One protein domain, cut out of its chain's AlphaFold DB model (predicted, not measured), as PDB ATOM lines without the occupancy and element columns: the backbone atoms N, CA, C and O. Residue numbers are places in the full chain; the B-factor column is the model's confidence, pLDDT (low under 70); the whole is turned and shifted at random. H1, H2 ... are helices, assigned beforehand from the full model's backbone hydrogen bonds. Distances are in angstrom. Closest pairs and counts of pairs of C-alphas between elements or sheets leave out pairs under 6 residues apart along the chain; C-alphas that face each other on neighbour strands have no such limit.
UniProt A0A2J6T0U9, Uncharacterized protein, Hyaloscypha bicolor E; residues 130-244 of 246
ATOM      1  N   CYS A 130       0.939 -30.498 106.150       50.00
ATOM      2  CA  CYS A 130      -0.058 -29.510 105.813       50.00
ATOM      3  C   CYS A 130       0.067 -28.901 104.416       50.00
ATOM      4  O   CYS A 130      -0.923 -28.397 103.892       50.00
ATOM      5  N   MET A 131       1.256 -28.984 103.824       50.16
ATOM      6  CA  MET A 131       1.548 -28.590 102.449       50.16
ATOM      7  C   MET A 131       1.413 -29.749 101.451       50.16
ATOM      8  O   MET A 131       1.736 -29.570 100.280       50.16
ATOM      9  N   VAL A 132       0.959 -30.928 101.896       48.00
ATOM     10  CA  VAL A 132       0.649 -32.066 101.028       48.00
ATOM     11  C   VAL A 132      -0.874 -32.174 100.889       48.00
ATOM     12  O   VAL A 132      -1.549 -32.597 101.828       48.00
ATOM     13  N   PRO A 133      -1.444 -31.809  99.726       40.97
ATOM     14  CA  PRO A 133      -2.895 -31.774  99.507       40.97
ATOM     15  C   PRO A 133      -3.610 -33.121  99.700       40.97
ATOM     16  O   PRO A 133      -4.804 -33.151  99.984       40.97
ATOM     17  N   GLN A 134      -2.887 -34.234  99.535       45.91
ATOM     18  CA  GLN A 134      -3.455 -35.585  99.442       45.91
ATOM     19  C   GLN A 134      -3.816 -36.227 100.794       45.91
ATOM     20  O   GLN A 134      -4.566 -37.197 100.812       45.91
ATOM     21  N   ASP A 135      -3.345 -35.676 101.918       45.41
ATOM     22  CA  ASP A 135      -3.517 -36.280 103.254       45.41
ATOM     23  C   ASP A 135      -4.743 -35.763 104.025       45.41
ATOM     24  O   ASP A 135      -5.038 -36.209 105.141       45.41
ATOM     25  N   TYR A 136      -5.479 -34.818 103.447       49.69
ATOM     26  CA  TYR A 136      -6.676 -34.267 104.057       49.69
ATOM     27  C   TYR A 136      -7.891 -35.025 103.560       49.69
ATOM     28  O   TYR A 136      -8.177 -35.019 102.369       49.69
ATOM     29  N   PHE A 137      -8.621 -35.643 104.485       43.62
ATOM     30  CA  PHE A 137      -9.903 -36.330 104.297       43.62
ATOM     31  C   PHE A 137     -10.998 -35.433 103.658       43.62
ATOM     32  O   PHE A 137     -12.003 -35.117 104.291       43.62
ATOM     33  N   GLY A 138     -10.808 -34.982 102.416       46.00
ATOM     34  CA  GLY A 138     -11.776 -34.230 101.618       46.00
ATOM     35  C   GLY A 138     -11.923 -32.736 101.935       46.00
ATOM     36  O   GLY A 138     -12.871 -32.133 101.441       46.00
ATOM     37  N   GLN A 139     -11.040 -32.116 102.733       56.78
ATOM     38  CA  GLN A 139     -11.123 -30.678 103.060       56.78
ATOM     39  C   GLN A 139      -9.830 -29.914 102.725       56.78
ATOM     40  O   GLN A 139      -9.034 -29.625 103.624       56.78
ATOM     41  N   PRO A 140      -9.621 -29.537 101.450       58.88
ATOM     42  CA  PRO A 140      -8.409 -28.840 100.999       58.88
ATOM     43  C   PRO A 140      -8.163 -27.496 101.715       58.88
ATOM     44  O   PRO A 140      -7.021 -27.105 101.946       58.88
ATOM     45  N   LYS A 141      -9.231 -26.843 102.191       65.25
ATOM     46  CA  LYS A 141      -9.178 -25.548 102.891       65.25
ATOM     47  C   LYS A 141      -8.525 -25.611 104.282       65.25
ATOM     48  O   LYS A 141      -8.083 -24.587 104.800       65.25
ATOM     49  N   CYS A 142      -8.389 -26.802 104.880       68.88
ATOM     50  CA  CYS A 142      -7.716 -26.976 106.176       68.88
ATOM     51  C   CYS A 142      -6.227 -26.593 106.132       68.88
ATOM     52  O   CYS A 142      -5.697 -26.108 107.134       68.88
ATOM     53  N   ALA A 143      -5.571 -26.760 104.980       72.19
ATOM     54  CA  ALA A 143      -4.159 -26.427 104.797       72.19
ATOM     55  C   ALA A 143      -3.870 -24.947 105.061       72.19
ATOM     56  O   ALA A 143      -2.919 -24.622 105.775       72.19
ATOM     57  N   TRP A 144      -4.742 -24.059 104.568       80.88
ATOM     58  CA  TRP A 144      -4.642 -22.623 104.806       80.88
ATOM     59  C   TRP A 144      -4.687 -22.294 106.301       80.88
ATOM     60  O   TRP A 144      -3.774 -21.656 106.824       80.88
ATOM     61  N   TYR A 145      -5.701 -22.776 107.023       82.12
ATOM     62  CA  TYR A 145      -5.847 -22.465 108.447       82.12
ATOM     63  C   TYR A 145      -4.702 -23.027 109.279       82.12
ATOM     64  O   TYR A 145      -4.218 -22.359 110.189       82.12
ATOM     65  N   ILE A 146      -4.210 -24.229 108.966       76.12
ATOM     66  CA  ILE A 146      -3.055 -24.779 109.676       76.12
ATOM     67  C   ILE A 146      -1.800 -23.948 109.414       76.12
ATOM     68  O   ILE A 146      -1.096 -23.604 110.364       76.12
ATOM     69  N   ALA A 147      -1.561 -23.552 108.166       78.44
ATOM     70  CA  ALA A 147      -0.461 -22.664 107.826       78.44
ATOM     71  C   ALA A 147      -0.548 -21.325 108.576       78.44
ATOM     72  O   ALA A 147       0.452 -20.896 109.152       78.44
ATOM     73  N   VAL A 148      -1.736 -20.716 108.667       84.94
ATOM     74  CA  VAL A 148      -1.956 -19.482 109.441       84.94
ATOM     75  C   VAL A 148      -1.683 -19.695 110.936       84.94
ATOM     76  O   VAL A 148      -1.039 -18.851 111.560       84.94
ATOM     77  N   GLN A 149      -2.083 -20.824 111.531       82.25
ATOM     78  CA  GLN A 149      -1.748 -21.132 112.934       82.25
ATOM     79  C   GLN A 149      -0.228 -21.217 113.140       82.25
ATOM     80  O   GLN A 149       0.313 -20.587 114.045       82.25
ATOM     81  N   TYR A 150       0.496 -21.930 112.266       76.25
ATOM     82  CA  TYR A 150       1.962 -21.992 112.335       76.25
ATOM     83  C   TYR A 150       2.623 -20.636 112.093       76.25
ATOM     84  O   TYR A 150       3.632 -20.319 112.716       76.25
ATOM     85  N   TYR A 151       2.075 -19.840 111.181       80.38
ATOM     86  CA  TYR A 151       2.559 -18.503 110.883       80.38
ATOM     87  C   TYR A 151       2.397 -17.562 112.085       80.38
ATOM     88  O   TYR A 151       3.362 -16.924 112.495       80.38
ATOM     89  N   THR A 152       1.214 -17.535 112.703       81.75
ATOM     90  CA  THR A 152       0.900 -16.641 113.831       81.75
ATOM     91  C   THR A 152       1.569 -17.023 115.151       81.75
ATOM     92  O   THR A 152       1.678 -16.172 116.028       81.75
ATOM     93  N   ARG A 153       2.086 -18.255 115.281       76.31
ATOM     94  CA  ARG A 153       3.005 -18.652 116.369       76.31
ATOM     95  C   ARG A 153       4.359 -17.942 116.319       76.31
ATOM     96  O   ARG A 153       5.081 -17.940 117.315       76.31
ATOM     97  N   ARG A 154       4.751 -17.403 115.161       74.88
ATOM     98  CA  ARG A 154       6.056 -16.759 114.978       74.88
ATOM     99  C   ARG A 154       6.029 -15.315 115.470       74.88
ATOM    100  O   ARG A 154       5.006 -14.635 115.427       74.88
ATOM    101  N   LEU A 155       7.189 -14.826 115.896       66.50
ATOM    102  CA  LEU A 155       7.386 -13.433 116.279       66.50
ATOM    103  C   LEU A 155       7.641 -12.593 115.022       66.50
ATOM    104  O   LEU A 155       8.723 -12.597 114.430       66.50
ATOM    105  N   LEU A 156       6.627 -11.840 114.610       65.50
ATOM    106  CA  LEU A 156       6.779 -10.833 113.567       65.50
ATOM    107  C   LEU A 156       7.484  -9.602 114.140       65.50
ATOM    108  O   LEU A 156       6.954  -8.938 115.030       65.50
ATOM    109  N   THR A 157       8.676  -9.304 113.616       64.88
ATOM    110  CA  THR A 157       9.436  -8.094 113.969       64.88
ATOM    111  C   THR A 157       8.694  -6.823 113.548       64.88
ATOM    112  O   THR A 157       8.687  -5.857 114.300       64.88
ATOM    113  N   PHE A 158       8.024  -6.857 112.392       71.62
ATOM    114  CA  PHE A 158       7.200  -5.770 111.859       71.62
ATOM    115  C   PHE A 158       5.780  -6.288 111.627       71.62
ATOM    116  O   PHE A 158       5.586  -7.309 110.965       71.62
ATOM    117  N   GLN A 159       4.781  -5.622 112.209       72.31
ATOM    118  CA  GLN A 159       3.377  -6.048 112.091       72.31
ATOM    119  C   GLN A 159       2.797  -5.717 110.713       72.31
ATOM    120  O   GLN A 159       1.844  -6.348 110.260       72.31
ATOM    121  N   GLU A 160       3.400  -4.754 110.024       73.06
ATOM    122  CA  GLU A 160       3.073  -4.336 108.668       73.06
ATOM    123  C   GLU A 160       3.263  -5.473 107.657       73.06
ATOM    124  O   GLU A 160       2.528  -5.546 106.673       73.06
ATOM    125  N   ASP A 161       4.176  -6.403 107.948       75.38
ATOM    126  CA  ASP A 161       4.505  -7.533 107.083       75.38
ATOM    127  C   ASP A 161       3.575  -8.738 107.289       75.38
ATOM    128  O   ASP A 161       3.790  -9.797 106.701       75.38
ATOM    129  N   ARG A 162       2.502  -8.602 108.083       81.00
ATOM    130  CA  ARG A 162       1.643  -9.734 108.461       81.00
ATOM    131  C   ARG A 162       0.918 -10.392 107.282       81.00
ATOM    132  O   ARG A 162       0.861 -11.614 107.188       81.00
ATOM    133  N   PHE A 163       0.368  -9.593 106.367       84.69
ATOM    134  CA  PHE A 163      -0.210 -10.121 105.126       84.69
ATOM    135  C   PHE A 163       0.851 -10.388 104.051       84.69
ATOM    136  O   PHE A 163       0.841 -11.493 103.504       84.69
ATOM    137  N   PRO A 164       1.792  -9.463 103.762       82.81
ATOM    138  CA  PRO A 164       2.834  -9.705 102.762       82.81
ATOM    139  C   PRO A 164       3.642 -10.987 103.005       82.81
ATOM    140  O   PRO A 164       3.896 -11.743 102.067       82.81
ATOM    141  N   ALA A 165       3.974 -11.297 104.262       80.38
ATOM    142  CA  ALA A 165       4.772 -12.471 104.603       80.38
ATOM    143  C   ALA A 165       4.016 -13.807 104.477       80.38
ATOM    144  O   ALA A 165       4.646 -14.858 104.535       80.38
ATOM    145  N   ILE A 166       2.702 -13.819 104.242       82.31
ATOM    146  CA  ILE A 166       1.952 -15.052 103.932       82.31
ATOM    147  C   ILE A 166       1.288 -15.014 102.547       82.31
ATOM    148  O   ILE A 166       0.813 -16.040 102.068       82.31
ATOM    149  N   ALA A 167       1.312 -13.865 101.865       84.62
ATOM    150  CA  ALA A 167       0.642 -13.655 100.583       84.62
ATOM    151  C   ALA A 167       1.065 -14.670  99.514       84.62
ATOM    152  O   ALA A 167       0.204 -15.246  98.861       84.62
ATOM    153  N   GLY A 168       2.362 -14.974  99.399       81.25
ATOM    154  CA  GLY A 168       2.821 -15.986  98.445       81.25
ATOM    155  C   GLY A 168       2.202 -17.363  98.705       81.25
ATOM    156  O   GLY A 168       1.910 -18.101  97.768       81.25
ATOM    157  N   PHE A 169       2.003 -17.733  99.977       80.81
ATOM    158  CA  PHE A 169       1.400 -19.025 100.320       80.81
ATOM    159  C   PHE A 169      -0.092 -19.031  99.981       80.81
ATOM    160  O   PHE A 169      -0.600 -20.040  99.503       80.81
ATOM    161  N   ALA A 170      -0.771 -17.893 100.164       83.69
ATOM    162  CA  ALA A 170      -2.156 -17.714  99.742       83.69
ATOM    163  C   ALA A 170      -2.304 -17.885  98.221       83.69
ATOM    164  O   ALA A 170      -3.136 -18.677  97.789       83.69
ATOM    165  N   SER A 171      -1.447 -17.229  97.427       83.12
ATOM    166  CA  SER A 171      -1.437 -17.363  95.962       83.12
ATOM    167  C   SER A 171      -1.230 -18.809  95.525       83.12
ATOM    168  O   SER A 171      -1.953 -19.312  94.676       83.12
ATOM    169  N   LYS A 172      -0.304 -19.520  96.169       78.19
ATOM    170  CA  LYS A 172      -0.065 -20.927  95.857       78.19
ATOM    171  C   LYS A 172      -1.247 -21.835  96.224       78.19
ATOM    172  O   LYS A 172      -1.539 -22.773  95.491       78.19
ATOM    173  N   CYS A 173      -1.940 -21.563  97.333       77.19
ATOM    174  CA  CYS A 173      -3.158 -22.299  97.690       77.19
ATOM    175  C   CYS A 173      -4.267 -22.106  96.650       77.19
ATOM    176  O   CYS A 173      -4.989 -23.053  96.348       77.19
ATOM    177  N   GLU A 174      -4.388 -20.901  96.096       80.88
ATOM    178  CA  GLU A 174      -5.323 -20.599  95.014       80.88
ATOM    179  C   GLU A 174      -4.924 -21.315  93.710       80.88
ATOM    180  O   GLU A 174      -5.756 -21.996  93.114       80.88
ATOM    181  N   GLU A 175      -3.648 -21.251  93.314       75.50
ATOM    182  CA  GLU A 175      -3.110 -21.939  92.125       75.50
ATOM    183  C   GLU A 175      -3.293 -23.463  92.180       75.50
ATOM    184  O   GLU A 175      -3.631 -24.092  91.176       75.50
ATOM    185  N   GLU A 176      -3.089 -24.068  93.352       71.00
ATOM    186  CA  GLU A 176      -3.245 -25.510  93.572       71.00
ATOM    187  C   GLU A 176      -4.710 -25.929  93.813       71.00
ATOM    188  O   GLU A 176      -4.986 -27.108  94.042       71.00
ATOM    189  N   GLY A 177      -5.664 -24.988  93.768       70.38
ATOM    190  CA  GLY A 177      -7.087 -25.257  93.990       70.38
ATOM    191  C   GLY A 177      -7.418 -25.700  95.418       70.38
ATOM    192  O   GLY A 177      -8.447 -26.338  95.652       70.38
ATOM    193  N   LEU A 178      -6.549 -25.388  96.387       71.06
ATOM    194  CA  LEU A 178      -6.767 -25.692  97.802       71.06
ATOM    195  C   LEU A 178      -7.827 -24.783  98.424       71.06
ATOM    196  O   LEU A 178      -8.522 -25.154  99.375       71.06
ATOM    197  N   THR A 179      -7.931 -23.577  97.882       75.12
ATOM    198  CA  THR A 179      -8.871 -22.537  98.277       75.12
ATOM    199  C   THR A 179      -9.539 -21.961  97.036       75.12
ATOM    200  O   THR A 179      -9.068 -22.135  95.915       75.12
ATOM    201  N   SER A 180     -10.678 -21.311  97.232       79.75
ATOM    202  CA  SER A 180     -11.482 -20.745  96.155       79.75
ATOM    203  C   SER A 180     -12.183 -19.475  96.638       79.75
ATOM    204  O   SER A 180     -12.304 -19.246  97.850       79.75
ATOM    205  N   GLY A 181     -12.633 -18.651  95.692       86.44
ATOM    206  CA  GLY A 181     -13.303 -17.385  95.976       86.44
ATOM    207  C   GLY A 181     -12.328 -16.257  96.311       86.44
ATOM    208  O   GLY A 181     -11.109 -16.423  96.278       86.44
ATOM    209  N   ARG A 182     -12.860 -15.071  96.620       90.94
ATOM    210  CA  ARG A 182     -12.019 -13.892  96.876       90.94
ATOM    211  C   ARG A 182     -11.242 -14.030  98.185       90.94
ATOM    212  O   ARG A 182     -11.791 -14.448  99.206       90.94
ATOM    213  N   TYR A 183      -9.984 -13.594  98.174       90.69
ATOM    214  CA  TYR A 183      -9.164 -13.484  99.376       90.69
ATOM    215  C   TYR A 183      -9.506 -12.202 100.156       90.69
ATOM    216  O   TYR A 183      -9.276 -11.083  99.697       90.69
ATOM    217  N   LEU A 184     -10.077 -12.365 101.348       91.56
ATOM    218  CA  LEU A 184     -10.608 -11.313 102.211       91.56
ATOM    219  C   LEU A 184      -9.750 -11.178 103.473       91.56
ATOM    220  O   LEU A 184      -9.980 -11.866 104.466       91.56
ATOM    221  N   ALA A 185      -8.758 -10.283 103.435       89.69
ATOM    222  CA  ALA A 185      -7.912  -9.917 104.579       89.69
ATOM    223  C   ALA A 185      -7.442 -11.122 105.425       89.69
ATOM    224  O   ALA A 185      -7.573 -11.121 106.651       89.69
ATOM    225  N   GLY A 186      -6.918 -12.167 104.777       89.50
ATOM    226  CA  GLY A 186      -6.445 -13.376 105.459       89.50
ATOM    227  C   GLY A 186      -7.415 -14.560 105.460       89.50
ATOM    228  O   GLY A 186      -7.046 -15.623 105.961       89.50
ATOM    229  N   LEU A 187      -8.629 -14.398 104.935       91.69
ATOM    230  CA  LEU A 187      -9.661 -15.433 104.835       91.69
ATOM    231  C   LEU A 187     -10.105 -15.617 103.378       91.69
ATOM    232  O   LEU A 187      -9.778 -14.802 102.522       91.69
ATOM    233  N   TRP A 188     -10.875 -16.666 103.100       90.88
ATOM    234  CA  TRP A 188     -11.417 -16.949 101.768       90.88
ATOM    235  C   TRP A 188     -12.936 -16.814 101.788       90.88
ATOM    236  O   TRP A 188     -13.578 -17.341 102.694       90.88
ATOM    237  N   GLU A 189     -13.508 -16.114 100.807       90.75
ATOM    238  CA  GLU A 189     -14.952 -15.854 100.709       90.75
ATOM    239  C   GLU A 189     -15.779 -17.144 100.774       90.75
ATOM    240  O   GLU A 189     -16.719 -17.241 101.563       90.75
ATOM    241  N   ASP A 190     -15.356 -18.174 100.040       86.62
ATOM    242  CA  ASP A 190     -16.072 -19.448  99.933       86.62
ATOM    243  C   ASP A 190     -16.036 -20.291 101.216       86.62
ATOM    244  O   ASP A 190     -16.609 -21.379 101.265       86.62
ATOM    245  N   ASP A 191     -15.280 -19.871 102.229       84.12
ATOM    246  CA  ASP A 191     -15.172 -20.565 103.514       84.12
ATOM    247  C   ASP A 191     -15.065 -19.591 104.686       84.12
ATOM    248  O   ASP A 191     -14.494 -19.883 105.737       84.12
ATOM    249  N   VAL A 192     -15.641 -18.401 104.510       88.81
ATOM    250  CA  VAL A 192     -15.543 -17.322 105.491       88.81
ATOM    251  C   VAL A 192     -16.152 -17.724 106.836       88.81
ATOM    252  O   VAL A 192     -15.666 -17.290 107.876       88.81
ATOM    253  N   LEU A 193     -17.162 -18.605 106.841       89.00
ATOM    254  CA  LEU A 193     -17.772 -19.110 108.072       89.00
ATOM    255  C   LEU A 193     -16.754 -19.857 108.934       89.00
ATOM    256  O   LEU A 193     -16.588 -19.494 110.095       89.00
ATOM    257  N   LEU A 194     -16.043 -20.844 108.374       85.00
ATOM    258  CA  LEU A 194     -14.962 -21.536 109.080       85.00
ATOM    259  C   LEU A 194     -13.815 -20.569 109.373       85.00
ATOM    260  O   LEU A 194     -13.286 -20.547 110.486       85.00
ATOM    261  N   GLY A 195     -13.488 -19.717 108.402       88.44
ATOM    262  CA  GLY A 195     -12.477 -18.684 108.517       88.44
ATOM    263  C   GLY A 195     -12.655 -17.795 109.742       88.44
ATOM    264  O   GLY A 195     -11.666 -17.510 110.398       88.44
ATOM    265  N   LEU A 196     -13.885 -17.444 110.118       91.69
ATOM    266  CA  LEU A 196     -14.198 -16.604 111.280       91.69
ATOM    267  C   LEU A 196     -14.241 -17.355 112.624       91.69
ATOM    268  O   LEU A 196     -14.399 -16.721 113.663       91.69
ATOM    269  N   THR A 197     -14.080 -18.683 112.645       90.19
ATOM    270  CA  THR A 197     -14.116 -19.484 113.891       90.19
ATOM    271  C   THR A 197     -12.794 -19.519 114.666       90.19
ATOM    272  O   THR A 197     -12.643 -20.319 115.596       90.19
ATOM    273  N   TRP A 198     -11.818 -18.685 114.298       90.06
ATOM    274  CA  TRP A 198     -10.546 -18.636 115.009       90.06
ATOM    275  C   TRP A 198     -10.728 -18.157 116.454       90.06
ATOM    276  O   TRP A 198     -11.583 -17.332 116.774       90.06
ATOM    277  N   THR A 199      -9.881 -18.659 117.346       87.19
ATOM    278  CA  THR A 199      -9.784 -18.192 118.733       87.19
ATOM    279  C   THR A 199      -8.325 -17.916 119.091       87.19
ATOM    280  O   THR A 199      -7.421 -18.197 118.304       87.19
ATOM    281  N   LYS A 200      -8.079 -17.302 120.250       84.62
ATOM    282  CA  LYS A 200      -6.720 -16.988 120.713       84.62
ATOM    283  C   LYS A 200      -6.022 -18.270 121.173       84.62
ATOM    284  O   LYS A 200      -6.607 -19.040 121.933       84.62
ATOM    285  N   GLY A 201      -4.777 -18.469 120.745       76.50
ATOM    286  CA  GLY A 201      -3.911 -19.521 121.267       76.50
ATOM    287  C   GLY A 201      -3.667 -19.352 122.771       76.50
ATOM    288  O   GLY A 201      -3.685 -18.240 123.298       76.50
ATOM    289  N   GLN A 202      -3.465 -20.468 123.472       66.50
ATOM    290  CA  GLN A 202      -3.228 -20.505 124.920       66.50
ATOM    291  C   GLN A 202      -1.729 -20.569 125.256       66.50
ATOM    292  O   GLN A 202      -1.330 -21.316 126.146       66.50
ATOM    293  N   ASN A 203      -0.869 -19.846 124.532       61.25
ATOM    294  CA  ASN A 203       0.557 -19.870 124.835       61.25
ATOM    295  C   ASN A 203       0.848 -18.946 126.037       61.25
ATOM    296  O   ASN A 203       0.602 -17.743 125.941       61.25
ATOM    297  N   PRO A 204       1.395 -19.457 127.159       50.91
ATOM    298  CA  PRO A 204       1.680 -18.641 128.345       50.91
ATOM    299  C   PRO A 204       2.638 -17.475 128.061       50.91
ATOM    300  O   PRO A 204       2.568 -16.439 128.713       50.91
ATOM    301  N   LYS A 205       3.505 -17.616 127.046       53.34
ATOM    302  CA  LYS A 205       4.439 -16.566 126.603       53.34
ATOM    303  C   LYS A 205       3.743 -15.389 125.908       53.34
ATOM    304  O   LYS A 205       4.361 -14.343 125.737       53.34
ATOM    305  N   ASP A 206       2.474 -15.534 125.531       53.19
ATOM    306  CA  ASP A 206       1.719 -14.457 124.898       53.19
ATOM    307  C   ASP A 206       1.250 -13.416 125.924       53.19
ATOM    308  O   ASP A 206       0.906 -12.304 125.540       53.19
ATOM    309  N   GLU A 207       1.202 -13.700 127.232       50.84
ATOM    310  CA  GLU A 207       0.747 -12.711 128.232       50.84
ATOM    311  C   GLU A 207       1.588 -11.420 128.242       50.84
ATOM    312  O   GLU A 207       1.037 -10.344 128.496       50.84
ATOM    313  N   GLU A 208       2.865 -11.490 127.852       46.44
ATOM    314  CA  GLU A 208       3.784 -10.342 127.803       46.44
ATOM    315  C   GLU A 208       3.586  -9.415 126.591       46.44
ATOM    316  O   GLU A 208       3.924  -8.233 126.662       46.44
ATOM    317  N   THR A 209       2.951  -9.860 125.500       48.34
ATOM    318  CA  THR A 209       2.653  -9.001 124.339       48.34
ATOM    319  C   THR A 209       1.270  -8.360 124.473       48.34
ATOM    320  O   THR A 209       0.340  -8.585 123.692       48.34
ATOM    321  N   ARG A 210       1.104  -7.521 125.501       43.72
ATOM    322  CA  ARG A 210       0.019  -6.522 125.580       43.72
ATOM    323  C   ARG A 210       0.352  -5.289 124.729       43.72
ATOM    324  O   ARG A 210       0.274  -4.165 125.212       43.72
ATOM    325  N   VAL A 211       0.732  -5.480 123.467       49.34
ATOM    326  CA  VAL A 211       0.805  -4.352 122.531       49.34
ATOM    327  C   VAL A 211      -0.548  -4.253 121.828       49.34
ATOM    328  O   VAL A 211      -0.929  -5.199 121.131       49.34
ATOM    329  N   PRO A 212      -1.298  -3.152 121.996       51.38
ATOM    330  CA  PRO A 212      -2.437  -2.875 121.147       51.38
ATOM    331  C   PRO A 212      -1.881  -2.435 119.794       51.38
ATOM    332  O   PRO A 212      -1.576  -1.270 119.586       51.38
ATOM    333  N   ALA A 213      -1.706  -3.376 118.875       50.72
ATOM    334  CA  ALA A 213      -1.577  -3.036 117.471       50.72
ATOM    335  C   ALA A 213      -2.883  -3.454 116.809       50.72
ATOM    336  O   ALA A 213      -2.973  -4.507 116.181       50.72
ATOM    337  N   VAL A 214      -3.906  -2.609 116.976       53.66
ATOM    338  CA  VAL A 214      -4.860  -2.411 115.887       53.66
ATOM    339  C   VAL A 214      -3.981  -1.951 114.733       53.66
ATOM    340  O   VAL A 214      -3.602  -0.790 114.648       53.66
ATOM    341  N   SER A 215      -3.501  -2.889 113.923       55.59
ATOM    342  CA  SER A 215      -3.008  -2.505 112.618       55.59
ATOM    343  C   SER A 215      -4.239  -1.939 111.930       55.59
ATOM    344  O   SER A 215      -5.149  -2.707 111.618       55.59
ATOM    345  N   ASP A 216      -4.297  -0.625 111.699       60.47
ATOM    346  CA  ASP A 216      -5.368   0.027 110.920       60.47
ATOM    347  C   ASP A 216      -5.566  -0.625 109.532       60.47
ATOM    348  O   ASP A 216      -6.506  -0.322 108.802       60.47
ATOM    349  N   ARG A 217      -4.666  -1.537 109.148       71.88
ATOM    350  CA  ARG A 217      -4.654  -2.291 107.898       71.88
ATOM    351  C   ARG A 217      -5.404  -3.625 107.961       71.88
ATOM    352  O   ARG A 217      -5.585  -4.236 106.909       71.88
ATOM    353  N   ALA A 218      -5.814  -4.107 109.138       83.62
ATOM    354  CA  ALA A 218      -6.552  -5.361 109.283       83.62
ATOM    355  C   ALA A 218      -7.961  -5.115 109.863       83.62
ATOM    356  O   ALA A 218      -8.086  -4.548 110.949       83.62
ATOM    357  N   PRO A 219      -9.034  -5.573 109.190       88.50
ATOM    358  CA  PRO A 219     -10.384  -5.531 109.745       88.50
ATOM    359  C   PRO A 219     -10.485  -6.289 111.074       88.50
ATOM    360  O   PRO A 219      -9.824  -7.311 111.256       88.50
ATOM    361  N   SER A 220     -11.374  -5.853 111.971       85.25
ATOM    362  CA  SER A 220     -11.540  -6.441 113.314       85.25
ATOM    363  C   SER A 220     -11.909  -7.931 113.323       85.25
ATOM    364  O   SER A 220     -11.657  -8.622 114.304       85.25
ATOM    365  N   TRP A 221     -12.490  -8.436 112.235       89.56
ATOM    366  CA  TRP A 221     -12.858  -9.844 112.065       89.56
ATOM    367  C   TRP A 221     -11.720 -10.720 111.513       89.56
ATOM    368  O   TRP A 221     -11.826 -11.949 111.510       89.56
ATOM    369  N   SER A 222     -10.621 -10.122 111.047       90.44
ATOM    370  CA  SER A 222      -9.457 -10.862 110.554       90.44
ATOM    371  C   SER A 222      -8.617 -11.394 111.716       90.44
ATOM    372  O   SER A 222      -8.426 -10.707 112.721       90.44
ATOM    373  N   TRP A 223      -8.015 -12.574 111.550       89.31
ATOM    374  CA  TRP A 223      -7.008 -13.099 112.482       89.31
ATOM    375  C   TRP A 223      -5.771 -12.189 112.593       89.31
ATOM    376  O   TRP A 223      -5.026 -12.258 113.568       89.31
ATOM    377  N   ALA A 224      -5.545 -11.323 111.600       87.31
ATOM    378  CA  ALA A 224      -4.462 -10.348 111.595       87.31
ATOM    379  C   ALA A 224      -4.745  -9.111 112.465       87.31
ATOM    380  O   ALA A 224      -3.846  -8.294 112.655       87.31
ATOM    381  N   SER A 225      -5.960  -8.980 113.014       83.94
ATOM    382  CA  SER A 225      -6.338  -7.896 113.936       83.94
ATOM    383  C   SER A 225      -5.664  -7.992 115.311       83.94
ATOM    384  O   SER A 225      -5.693  -7.033 116.080       83.94
ATOM    385  N   ILE A 226      -5.060  -9.141 115.631       79.38
ATOM    386  CA  ILE A 226      -4.346  -9.375 116.886       79.38
ATOM    387  C   ILE A 226      -2.933  -9.878 116.617       79.38
ATOM    388  O   ILE A 226      -2.690 -10.645 115.688       79.38
ATOM    389  N   ASN A 227      -1.996  -9.508 117.486       77.75
ATOM    390  CA  ASN A 227      -0.623 -10.000 117.427       77.75
ATOM    391  C   ASN A 227      -0.389 -11.175 118.388       77.75
ATOM    392  O   ASN A 227       0.376 -11.062 119.343       77.75
ATOM    393  N   ARG A 228      -1.107 -12.280 118.168       78.62
ATOM    394  CA  ARG A 228      -0.964 -13.533 118.930       78.62
ATOM    395  C   ARG A 228      -1.146 -14.739 118.024       78.62
ATOM    396  O   ARG A 228      -1.629 -14.589 116.898       78.62
ATOM    397  N   GLU A 229      -0.799 -15.912 118.546       81.75
ATOM    398  CA  GLU A 229      -1.209 -17.176 117.951       81.75
ATOM    399  C   GLU A 229      -2.738 -17.201 117.828       81.75
ATOM    400  O   GLU A 229      -3.466 -16.904 118.784       81.75
ATOM    401  N   VAL A 230      -3.222 -17.567 116.645       85.75
ATOM    402  CA  VAL A 230      -4.633 -17.894 116.431       85.75
ATOM    403  C   VAL A 230      -4.781 -19.391 116.246       85.75
ATOM    404  O   VAL A 230      -3.843 -20.056 115.811       85.75
ATOM    405  N   ILE A 231      -5.958 -19.918 116.574       83.38
ATOM    406  CA  ILE A 231      -6.256 -21.345 116.501       83.38
ATOM    407  C   ILE A 231      -7.638 -21.619 115.900       83.38
ATOM    408  O   ILE A 231      -8.608 -20.953 116.250       83.38
ATOM    409  N   TRP A 232      -7.749 -22.643 115.051       82.81
ATOM    410  CA  TRP A 232      -9.020 -23.192 114.562       82.81
ATOM    411  C   TRP A 232      -9.236 -24.578 115.169       82.81
ATOM    412  O   TRP A 232      -8.433 -25.486 114.966       82.81
ATOM    413  N   VAL A 233     -10.347 -24.784 115.881       66.44
ATOM    414  CA  VAL A 233     -10.642 -26.052 116.588       66.44
ATOM    415  C   VAL A 233     -10.699 -27.252 115.634       66.44
ATOM    416  O   VAL A 233     -10.321 -28.365 116.009       66.44
ATOM    417  N   VAL A 234     -11.103 -27.026 114.380       55.81
ATOM    418  CA  VAL A 234     -11.112 -28.057 113.335       55.81
ATOM    419  C   VAL A 234      -9.708 -28.632 113.122       55.81
ATOM    420  O   VAL A 234      -9.574 -29.845 113.034       55.81
ATOM    421  N   ALA A 235      -8.652 -27.815 113.188       50.00
ATOM    422  CA  ALA A 235      -7.267 -28.271 113.065       50.00
ATOM    423  C   ALA A 235      -6.773 -29.099 114.271       50.00
ATOM    424  O   ALA A 235      -5.970 -30.020 114.109       50.00
ATOM    425  N   TYR A 236      -7.276 -28.823 115.479       44.44
ATOM    426  CA  TYR A 236      -6.856 -29.526 116.698       44.44
ATOM    427  C   TYR A 236      -7.342 -30.975 116.749       44.44
ATOM    428  O   TYR A 236      -6.615 -31.850 117.225       44.44
ATOM    429  N   ARG A 237      -8.536 -31.272 116.216       42.53
ATOM    430  CA  ARG A 237      -9.024 -32.662 116.163       42.53
ATOM    431  C   ARG A 237      -8.122 -33.567 115.317       42.53
ATOM    432  O   ARG A 237      -7.986 -34.736 115.659       42.53
ATOM    433  N   TYR A 238      -7.430 -33.038 114.308       40.31
ATOM    434  CA  TYR A 238      -6.476 -33.808 113.501       40.31
ATOM    435  C   TYR A 238      -5.142 -34.045 114.218       40.31
ATOM    436  O   TYR A 238      -4.611 -35.152 114.165       40.31
ATOM    437  N   GLN A 239      -4.634 -33.060 114.968       39.25
ATOM    438  CA  GLN A 239      -3.419 -33.229 115.775       39.25
ATOM    439  C   GLN A 239      -3.610 -34.263 116.901       39.25
ATOM    440  O   GLN A 239      -2.696 -35.027 117.209       39.25
ATOM    441  N   PHE A 240      -4.815 -34.335 117.479       32.66
ATOM    442  CA  PHE A 240      -5.175 -35.342 118.484       32.66
ATOM    443  C   PHE A 240      -5.512 -36.720 117.895       32.66
ATOM    444  O   PHE A 240      -5.226 -37.727 118.539       32.66
ATOM    445  N   LEU A 241      -6.083 -36.805 116.688       31.42
ATOM    446  CA  LEU A 241      -6.335 -38.092 116.023       31.42
ATOM    447  C   LEU A 241      -5.035 -38.769 115.564       31.42
ATOM    448  O   LEU A 241      -4.913 -39.982 115.704       31.42
ATOM    449  N   LEU A 242      -4.024 -38.000 115.141       35.69
ATOM    450  CA  LEU A 242      -2.683 -38.530 114.852       35.69
ATOM    451  C   LEU A 242      -1.965 -39.088 116.096       35.69
ATOM    452  O   LEU A 242      -1.080 -39.921 115.955       35.69
ATOM    453  N   ARG A 243      -2.373 -38.692 117.312       33.44
ATOM    454  CA  ARG A 243      -1.884 -39.283 118.573       33.44
ATOM    455  C   ARG A 243      -2.565 -40.600 118.954       33.44
ATOM    456  O   ARG A 243      -2.071 -41.279 119.844       33.44
ATOM    457  N   LYS A 244      -3.713 -40.941 118.356       28.20
ATOM    458  CA  LYS A 244      -4.508 -42.128 118.733       28.20
ATOM    459  C   LYS A 244      -4.376 -43.315 117.773       28.20
ATOM    460  O   LYS A 244      -4.942 -44.361 118.067       28.20
TER     461      LYS A 244
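This is residues 130 to 244 of the 246 residues of an uncharacterized protein of Hyaloscypha bicolor E (UniProt A0A2J6T0U9). Loops make most of this domain of little regular structure: H1 lies near the middle, H2 runs beside it, and H5 points away from it, residues 239 to 244 sticking out. The 115 printed residues, 44 of them in five named helices, H1 to H5 in order, have no named strand. The class is all helix; the whole is compact, with a radius of gyration of the C-alphas of 14.1 A and spans of 39 by 35 by 23 A.

Find C-alpha 142 at (-7.716, -26.976, 106.176); H1 runs from there to residue 152, 15.5 A. Next come H2, residues 164 to 175, 17.3 A; H3, 189 to 195; H4, 204 to 208; and H5, 233 to 241, ending at C-alpha 241, (-6.335, -38.092, 116.023).

H1 and H2, a helical hairpin, only just touch, with 3 pairs of C-alphas within 8 A, the closest Trp 144 and Cys 173, 7.3 A. H5 touches H1, about perpendicular at 82 degrees; closest are C-alphas 146 and 235, 6.4 A. H4 touches no helix. O i to N i+4 pairs are within hydrogen-bond range throughout H1, 6 of 8 in H2, 1 of 3 in H3, 0 of 1 in H4 and 4 of 5 in H5; for i+3, H3 has 3 of 4 and H4 1 of 2.

The printed part has no cut. Links H1 to H2, H2 to H3 and H4 to H5 are long. Look for pLDDT under 70 at residues 130 to 142, 155 to 157, 202 to 216 and 233 to 244.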